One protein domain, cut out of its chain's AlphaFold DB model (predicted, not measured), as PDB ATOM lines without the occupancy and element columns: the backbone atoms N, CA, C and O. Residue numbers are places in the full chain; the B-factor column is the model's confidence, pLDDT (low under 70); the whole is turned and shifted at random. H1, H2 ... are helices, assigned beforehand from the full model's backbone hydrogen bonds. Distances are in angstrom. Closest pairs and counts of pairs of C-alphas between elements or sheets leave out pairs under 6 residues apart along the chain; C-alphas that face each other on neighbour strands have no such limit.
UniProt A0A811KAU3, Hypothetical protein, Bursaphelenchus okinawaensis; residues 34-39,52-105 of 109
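Overview. This is residues 34 to 39 and 52 to 105 of the 109 residues of the protein "Hypothetical protein" of Bursaphelenchus okinawaensis (UniProt A0A811KAU3). The long helix H3 forms one side of an open frame: H2 folds back beside its first part as a helical hairpin, with the short H1 on the far side of H2 from H3, and near its other end H4 turns off at a corner. Residues 95 to 105, of which 95 to 104 belong to H4, stick out as an arm with nothing packed on them. The printed part has 60 residues with four named helices, in the order H1, H2, H3, H4, and no named strand; its class is all helix. It is only just loose, close to compact, with a radius of gyration of the C-alphas of 12.7 A, and it spans 31 by 30 by 19 A.

Along the chain. Find C-alpha 34 at (-46.382, -6.684, 21.307); there H1 begins, residues 34 to 39. After the cut, look for H2 at residues 52 to 62, 15.6 A from first to last C-alpha. H3, residues 66 to 86, is the longest helix at 29.4 A; it begins at C-alpha 66, (-49.420, -1.661, 35.621). H4, residues 90 to 104, measures 21.4 A and ends at C-alpha 104, (-37.362, -27.953, 21.972).

Arrangement. Start with H1, which touches H2 at a shallow tilt of 21 degrees, opposite ways; their closest C-alphas are those of Gly 35 and Leu 60, 7.0 A apart. H2 and H3 form the helical hairpin and touch, opposite ways at a tilt of 36 degrees, only just steep. Look at Val 61 and Gln 69 for their closest C-alphas, 5.8 A apart; H3 touches H2 with residues 68 to 72 alone. Farther along, H3 touches H4 with residues 76 to 83 alone, and H4 touches H3 with residue 90 alone. The closest C-alphas there, those of Leu 79 and Leu 90, are 5.9 A apart, and the two helices are about perpendicular at 78 degrees. H2 and H4 are close but not clearly touching, with the C-alphas of Arg 54 and Glu 91 closest at 8.0 A. H1 is apart from H3 and from H4. In H1, H2 and H3 every O i to N i+4 pair is within hydrogen-bond range; in H4 10 of 11 are.

Size, cuts and confidence. The C-alphas farthest apart are those of Glu 34 and Lys 85, at 34.7 A. Residues 40 to 51 are not printed, and across this cut C-alphas 39 and 52 are 13.6 A apart. The links from H2 to H3 and from H3 to H4 are tight, each with 3 residues. The mean pLDDT of the printed part is 79.6; look for values under 70 at residue 79, residues 81 to 91 and residue 105.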
ATOM      1  N   GLU A  34     -47.705  -7.239  21.620       86.38
ATOM      2  CA  GLU A  34     -46.382  -6.684  21.307       86.38
ATOM      3  C   GLU A  34     -45.372  -6.955  22.431       86.38
ATOM      4  O   GLU A  34     -44.264  -7.420  22.178       86.38
ATOM      5  N   GLY A  35     -45.768  -6.748  23.690       86.25
ATOM      6  CA  GLY A  35     -44.934  -7.054  24.853       86.25
ATOM      7  C   GLY A  35     -44.602  -8.538  24.990       86.25
ATOM      8  O   GLY A  35     -43.483  -8.895  25.358       86.25
ATOM      9  N   LYS A  36     -45.557  -9.420  24.679       86.81
ATOM     10  CA  LYS A  36     -45.328 -10.871  24.648       86.81
ATOM     11  C   LYS A  36     -44.339 -11.242  23.546       86.81
ATOM     12  O   LYS A  36     -43.425 -12.012  23.816       86.81
ATOM     13  N   LEU A  37     -44.489 -10.685  22.344       86.62
ATOM     14  CA  LEU A  37     -43.573 -10.923  21.223       86.62
ATOM     15  C   LEU A  37     -42.153 -10.440  21.539       86.62
ATOM     16  O   LEU A  37     -41.213 -11.217  21.414       86.62
ATOM     17  N   ALA A  38     -42.006  -9.218  22.054       87.62
ATOM     18  CA  ALA A  38     -40.709  -8.669  22.449       87.62
ATOM     19  C   ALA A  38     -40.029  -9.495  23.557       87.62
ATOM     20  O   ALA A  38     -38.812  -9.679  23.548       87.62
ATOM     21  N   MET A  39     -40.801 -10.054  24.498       88.81
ATOM     22  CA  MET A  39     -40.266 -10.986  25.497       88.81
ATOM     23  C   MET A  39     -39.746 -12.274  24.854       88.81
ATOM     24  O   MET A  39     -38.680 -12.754  25.227       88.81
ATOM     25  N   GLU A  52     -27.460  -8.391  31.195       82.94
ATOM     26  CA  GLU A  52     -27.934  -7.514  30.116       82.94
ATOM     27  C   GLU A  52     -29.346  -7.898  29.677       82.94
ATOM     28  O   GLU A  52     -30.202  -7.033  29.497       82.94
ATOM     29  N   ARG A  53     -29.630  -9.203  29.599       82.75
ATOM     30  CA  ARG A  53     -30.979  -9.701  29.315       82.75
ATOM     31  C   ARG A  53     -31.981  -9.222  30.364       82.75
ATOM     32  O   ARG A  53     -33.077  -8.804  30.008       82.75
ATOM     33  N   ARG A  54     -31.597  -9.228  31.644       83.00
ATOM     34  CA  ARG A  54     -32.413  -8.673  32.731       83.00
ATOM     35  C   ARG A  54     -32.699  -7.184  32.528       83.00
ATOM     36  O   ARG A  54     -33.862  -6.806  32.603       83.00
ATOM     37  N   ALA A  55     -31.695  -6.370  32.213       87.31
ATOM     38  CA  ALA A  55     -31.908  -4.940  31.976       87.31
ATOM     39  C   ALA A  55     -32.918  -4.678  30.841       87.31
ATOM     40  O   ALA A  55     -33.823  -3.863  30.993       87.31
ATOM     41  N   LEU A  56     -32.836  -5.435  29.742       88.44
ATOM     42  CA  LEU A  56     -33.790  -5.320  28.633       88.44
ATOM     43  C   LEU A  56     -35.207  -5.770  29.017       88.44
ATOM     44  O   LEU A  56     -36.193  -5.202  28.549       88.44
ATOM     45  N   VAL A  57     -35.331  -6.772  29.890       89.44
ATOM     46  CA  VAL A  57     -36.629  -7.171  30.449       89.44
ATOM     47  C   VAL A  57     -37.191  -6.083  31.371       89.44
ATOM     48  O   VAL A  57     -38.392  -5.819  31.315       89.44
ATOM     49  N   ASP A  58     -36.355  -5.427  32.180       89.12
ATOM     50  CA  ASP A  58     -36.774  -4.303  33.029       89.12
ATOM     51  C   ASP A  58     -37.342  -3.153  32.177       89.12
ATOM     52  O   ASP A  58     -38.426  -2.638  32.471       89.12
ATOM     53  N   GLU A  59     -36.660  -2.804  31.083       92.19
ATOM     54  CA  GLU A  59     -37.119  -1.795  30.119       92.19
ATOM     55  C   GLU A  59     -38.426  -2.204  29.429       92.19
ATOM     56  O   GLU A  59     -39.368  -1.410  29.360       92.19
ATOM     57  N   LEU A  60     -38.525  -3.456  28.972       91.56
ATOM     58  CA  LEU A  60     -39.735  -3.977  28.340       91.56
ATOM     59  C   LEU A  60     -40.940  -3.879  29.281       91.56
ATOM     60  O   LEU A  60     -42.013  -3.424  28.878       91.56
ATOM     61  N   VAL A  61     -40.772  -4.305  30.535       92.06
ATOM     62  CA  VAL A  61     -41.841  -4.308  31.539       92.06
ATOM     63  C   VAL A  61     -42.274  -2.889  31.900       92.06
ATOM     64  O   VAL A  61     -43.467  -2.674  32.120       92.06
ATOM     65  N   ALA A  62     -41.365  -1.911  31.908       91.94
ATOM     66  CA  ALA A  62     -41.712  -0.510  32.159       91.94
ATOM     67  C   ALA A  62     -42.737   0.040  31.145       91.94
ATOM     68  O   ALA A  62     -43.560   0.885  31.500       91.94
ATOM     69  N   GLY A  63     -42.738  -0.482  29.911       90.56
ATOM     70  CA  GLY A  63     -43.725  -0.163  28.874       90.56
ATOM     71  C   GLY A  63     -45.036  -0.959  28.947       90.56
ATOM     72  O   GLY A  63     -45.953  -0.690  28.175       90.56
ATOM     73  N   GLN A  64     -45.153  -1.941  29.846       91.94
ATOM     74  CA  GLN A  64     -46.340  -2.797  29.962       91.94
ATOM     75  C   GLN A  64     -47.385  -2.234  30.939       91.94
ATOM     76  O   GLN A  64     -47.066  -1.391  31.782       91.94
ATOM     77  N   PRO A  65     -48.643  -2.720  30.890       91.94
ATOM     78  CA  PRO A  65     -49.681  -2.320  31.837       91.94
ATOM     79  C   PRO A  65     -49.260  -2.505  33.301       91.94
ATOM     80  O   PRO A  65     -48.551  -3.451  33.646       91.94
ATOM     81  N   ALA A  66     -49.778  -1.658  34.196       90.75
ATOM     82  CA  ALA A  66     -49.420  -1.661  35.621       90.75
ATOM     83  C   ALA A  66     -49.595  -3.032  36.310       90.75
ATOM     84  O   ALA A  66     -48.870  -3.362  37.248       90.75
ATOM     85  N   GLN A  67     -50.535  -3.857  35.833       90.06
ATOM     86  CA  GLN A  67     -50.716  -5.226  36.318       90.06
ATOM     87  C   GLN A  67     -49.484  -6.106  36.058       90.06
ATOM     88  O   GLN A  67     -49.089  -6.870  36.936       90.06
ATOM     89  N   VAL A  68     -48.859  -5.970  34.886       88.12
ATOM     90  CA  VAL A  68     -47.639  -6.693  34.498       88.12
ATOM     91  C   VAL A  68     -46.448  -6.186  35.289       88.12
ATOM     92  O   VAL A  68     -45.706  -6.988  35.841       88.12
ATOM     93  N   GLN A  69     -46.311  -4.866  35.433       90.31
ATOM     94  CA  GLN A  69     -45.256  -4.266  36.256       90.31
ATOM     95  C   GLN A  69     -45.317  -4.772  37.703       90.31
ATOM     96  O   GLN A  69     -44.304  -5.162  38.287       90.31
ATOM     97  N   LYS A  70     -46.525  -4.835  38.278       89.81
ATOM     98  CA  LYS A  70     -46.744  -5.373  39.624       89.81
ATOM     99  C   LYS A  70     -46.407  -6.861  39.704       89.81
ATOM    100  O   LYS A  70     -45.724  -7.265  40.641       89.81
ATOM    101  N   ALA A  71     -46.865  -7.660  38.740       87.50
ATOM    102  CA  ALA A  71     -46.573  -9.090  38.694       87.50
ATOM    103  C   ALA A  71     -45.068  -9.358  38.545       87.50
ATOM    104  O   ALA A  71     -44.539 -10.257  39.192       87.50
ATOM    105  N   TYR A  72     -44.369  -8.542  37.757       89.69
ATOM    106  CA  TYR A  72     -42.924  -8.621  37.584       89.69
ATOM    107  C   TYR A  72     -42.176  -8.287  38.873       89.69
ATOM    108  O   TYR A  72     -41.288  -9.031  39.277       89.69
ATOM    109  N   LYS A  73     -42.586  -7.227  39.580       88.56
ATOM    110  CA  LYS A  73     -42.022  -6.898  40.893       88.56
ATOM    111  C   LYS A  73     -42.207  -8.046  41.891       88.56
ATOM    112  O   LYS A  73     -41.252  -8.446  42.538       88.56
ATOM    113  N   GLN A  74     -43.411  -8.615  41.970       86.56
ATOM    114  CA  GLN A  74     -43.692  -9.756  42.850       86.56
ATOM    115  C   GLN A  74     -42.865 -10.993  42.483       86.56
ATOM    116  O   GLN A  74     -42.409 -11.711  43.368       86.56
ATOM    117  N   TYR A  75     -42.665 -11.236  41.188       83.38
ATOM    118  CA  TYR A  75     -41.817 -12.320  40.704       83.38
ATOM    119  C   TYR A  75     -40.346 -12.095  41.083       83.38
ATOM    120  O   TYR A  75     -39.692 -13.021  41.551       83.38
ATOM    121  N   ASN A  76     -39.850 -10.859  40.988       80.69
ATOM    122  CA  ASN A  76     -38.498 -10.501  41.422       80.69
ATOM    123  C   ASN A  76     -38.309 -10.657  42.928       80.69
ATOM    124  O   ASN A  76     -37.344 -11.284  43.345       80.69
ATOM    125  N   ASP A  77     -39.256 -10.170  43.730       81.62
ATOM    126  CA  ASP A  77     -39.209 -10.300  45.188       81.62
ATOM    127  C   ASP A  77     -39.201 -11.787  45.611       81.62
ATOM    128  O   ASP A  77     -38.484 -12.176  46.533       81.62
ATOM    129  N   LEU A  78     -39.967 -12.641  44.914       75.19
ATOM    130  CA  LEU A  78     -39.962 -14.094  45.123       75.19
ATOM    131  C   LEU A  78     -38.622 -14.729  44.751       75.19
ATOM    132  O   LEU A  78     -38.144 -15.604  45.472       75.19
ATOM    133  N   LEU A  79     -38.015 -14.300  43.645       69.88
ATOM    134  CA  LEU A  79     -36.718 -14.803  43.207       69.88
ATOM    135  C   LEU A  79     -35.583 -14.353  44.118       69.88
ATOM    136  O   LEU A  79     -34.719 -15.166  44.417       69.88
ATOM    137  N   ASP A  80     -35.611 -13.128  44.637       70.81
ATOM    138  CA  ASP A  80     -34.638 -12.661  45.627       70.81
ATOM    139  C   ASP A  80     -34.774 -13.442  46.944       70.81
ATOM    140  O   ASP A  80     -33.776 -13.862  47.537       70.81
ATOM    141  N   GLN A  81     -36.007 -13.735  47.373       67.69
ATOM    142  CA  GLN A  81     -36.262 -14.610  48.525       67.69
ATOM    143  C   GLN A  81     -35.806 -16.056  48.274       67.69
ATOM    144  O   GLN A  81     -35.257 -16.699  49.171       67.69
ATOM    145  N   HIS A  82     -36.000 -16.578  47.060       63.66
ATOM    146  CA  HIS A  82     -35.525 -17.905  46.663       63.66
ATOM    147  C   HIS A  82     -34.001 -17.963  46.509       63.66
ATOM    148  O   HIS A  82     -33.401 -18.967  46.890       63.66
ATOM    149  N   ALA A  83     -33.356 -16.898  46.041       63.12
ATOM    150  CA  ALA A  83     -31.906 -16.787  45.958       63.12
ATOM    151  C   ALA A  83     -31.278 -16.802  47.354       63.12
ATOM    152  O   ALA A  83     -30.308 -17.520  47.585       63.12
ATOM    153  N   GLN A  84     -31.880 -16.100  48.319       59.72
ATOM    154  CA  GLN A  84     -31.423 -16.122  49.712       59.72
ATOM    155  C   GLN A  84     -31.651 -17.475  50.400       59.72
ATOM    156  O   GLN A  84     -30.866 -17.862  51.263       59.72
ATOM    157  N   LYS A  85     -32.714 -18.201  50.033       54.38
ATOM    158  CA  LYS A  85     -33.108 -19.452  50.700       54.38
ATOM    159  C   LYS A  85     -32.543 -20.723  50.049       54.38
ATOM    160  O   LYS A  85     -32.342 -21.713  50.745       54.38
ATOM    161  N   TYR A  86     -32.295 -20.700  48.741       57.06
ATOM    162  CA  TYR A  86     -31.910 -21.865  47.933       57.06
ATOM    163  C   TYR A  86     -30.712 -21.609  47.002       57.06
ATOM    164  O   TYR A  86     -30.264 -22.541  46.339       57.06
ATOM    165  N   GLY A  87     -30.189 -20.379  46.927       59.62
ATOM    166  CA  GLY A  87     -29.060 -20.031  46.052       59.62
ATOM    167  C   GLY A  87     -29.402 -19.953  44.560       59.62
ATOM    168  O   GLY A  87     -28.496 -19.895  43.734       59.62
ATOM    169  N   ILE A  88     -30.688 -19.965  44.196       61.41
ATOM    170  CA  ILE A  88     -31.145 -19.902  42.802       61.41
ATOM    171  C   ILE A  88     -31.472 -18.444  42.475       61.41
ATOM    172  O   ILE A  88     -32.494 -17.930  42.924       61.41
ATOM    173  N   SER A  89     -30.592 -17.770  41.729       66.62
ATOM    174  CA  SER A  89     -30.856 -16.417  41.235       66.62
ATOM    175  C   SER A  89     -31.810 -16.446  40.040       66.62
ATOM    176  O   SER A  89     -31.945 -17.454  39.344       66.62
ATOM    177  N   LEU A  90     -32.447 -15.310  39.759       66.25
ATOM    178  CA  LEU A  90     -33.200 -15.096  38.523       66.25
ATOM    179  C   LEU A  90     -32.406 -15.506  37.272       66.25
ATOM    180  O   LEU A  90     -32.977 -16.034  36.322       66.25
ATOM    181  N   GLU A  91     -31.100 -15.252  37.249       65.69
ATOM    182  CA  GLU A  91     -30.248 -15.583  36.105       65.69
ATOM    183  C   GLU A  91     -30.222 -17.096  35.856       65.69
ATOM    184  O   GLU A  91     -30.225 -17.526  34.705       65.69
ATOM    185  N   ALA A  92     -30.278 -17.903  36.920       71.69
ATOM    186  CA  ALA A  92     -30.371 -19.356  36.820       71.69
ATOM    187  C   ALA A  92     -31.738 -19.813  36.276       71.69
ATOM    188  O   ALA A  92     -31.792 -20.736  35.463       71.69
ATOM    189  N   GLU A  93     -32.835 -19.156  36.667       72.62
ATOM    190  CA  GLU A  93     -34.166 -19.417  36.091       72.62
ATOM    191  C   GLU A  93     -34.224 -19.043  34.602       72.62
ATOM    192  O   GLU A  93     -34.746 -19.812  33.793       72.62
ATOM    193  N   LEU A  94     -33.642 -17.902  34.220       72.31
ATOM    194  CA  LEU A  94     -33.587 -17.450  32.828       72.31
ATOM    195  C   LEU A  94     -32.713 -18.358  31.958       72.31
ATOM    196  O   LEU A  94     -33.084 -18.654  30.820       72.31
ATOM    197  N   GLU A  95     -31.579 -18.833  32.473       77.56
ATOM    198  CA  GLU A  95     -30.744 -19.791  31.746       77.56
ATOM    199  C   GLU A  95     -31.441 -21.148  31.621       77.56
ATOM    200  O   GLU A  95     -31.428 -21.741  30.542       77.56
ATOM    201  N   LYS A  96     -32.141 -21.613  32.663       80.06
ATOM    202  CA  LYS A  96     -32.956 -22.832  32.583       80.06
ATOM    203  C   LYS A  96     -34.058 -22.711  31.528       80.06
ATOM    204  O   LYS A  96     -34.214 -23.615  30.712       80.06
ATOM    205  N   ALA A  97     -34.774 -21.587  31.490       75.94
ATOM    206  CA  ALA A  97     -35.787 -21.332  30.469       75.94
ATOM    207  C   ALA A  97     -35.193 -21.326  29.047       75.94
ATOM    208  O   ALA A  97     -35.806 -21.864  28.123       75.94
ATOM    209  N   ARG A  98     -33.980 -20.781  28.872       76.81
ATOM    210  CA  ARG A  98     -33.251 -20.809  27.594       76.81
ATOM    211  C   ARG A  98     -32.879 -22.233  27.175       76.81
ATOM    212  O   ARG A  98     -33.110 -22.609  26.030       76.81
ATOM    213  N   GLN A  99     -32.333 -23.032  28.088       81.06
ATOM    214  CA  GLN A  99     -31.978 -24.431  27.821       81.06
ATOM    215  C   GLN A  99     -33.213 -25.260  27.441       81.06
ATOM    216  O   GLN A  99     -33.187 -25.991  26.452       81.06
ATOM    217  N   ASP A 100     -34.323 -25.079  28.162       80.56
ATOM    218  CA  ASP A 100     -35.601 -25.732  27.858       80.56
ATOM    219  C   ASP A 100     -36.149 -25.317  26.477       80.56
ATOM    220  O   ASP A 100     -36.808 -26.116  25.802       80.56
ATOM    221  N   TYR A 101     -35.889 -24.079  26.045       74.56
ATOM    222  CA  TYR A 101     -36.259 -23.583  24.719       74.56
ATOM    223  C   TYR A 101     -35.423 -24.229  23.606       74.56
ATOM    224  O   TYR A 101     -36.005 -24.773  22.664       74.56
ATOM    225  N   LEU A 102     -34.092 -24.244  23.746       76.12
ATOM    226  CA  LEU A 102     -33.167 -24.852  22.780       76.12
ATOM    227  C   LEU A 102     -33.374 -26.362  22.646       76.12
ATOM    228  O   LEU A 102     -33.390 -26.892  21.540       76.12
ATOM    229  N   ALA A 103     -33.629 -27.059  23.755       79.25
ATOM    230  CA  ALA A 103     -33.954 -28.485  23.733       79.25
ATOM    231  C   ALA A 103     -35.216 -28.797  22.903       79.25
ATOM    232  O   ALA A 103     -35.368 -29.906  22.391       79.25
ATOM    233  N   LYS A 104     -36.126 -27.827  22.761       75.50
ATOM    234  CA  LYS A 104     -37.362 -27.953  21.972       75.50
ATOM    235  C   LYS A 104     -37.234 -27.401  20.544       75.50
ATOM    236  O   LYS A 104     -38.121 -27.694  19.738       75.50
ATOM    237  N   HIS A 105     -36.181 -26.631  20.261       68.56
ATOM    238  CA  HIS A 105     -35.908 -25.941  18.991       68.56
ATOM    239  C   HIS A 105     -34.396 -26.004  18.692       68.56
ATOM    240  O   HIS A 105     -33.688 -25.009  18.854       68.56
TER     241      HIS A 105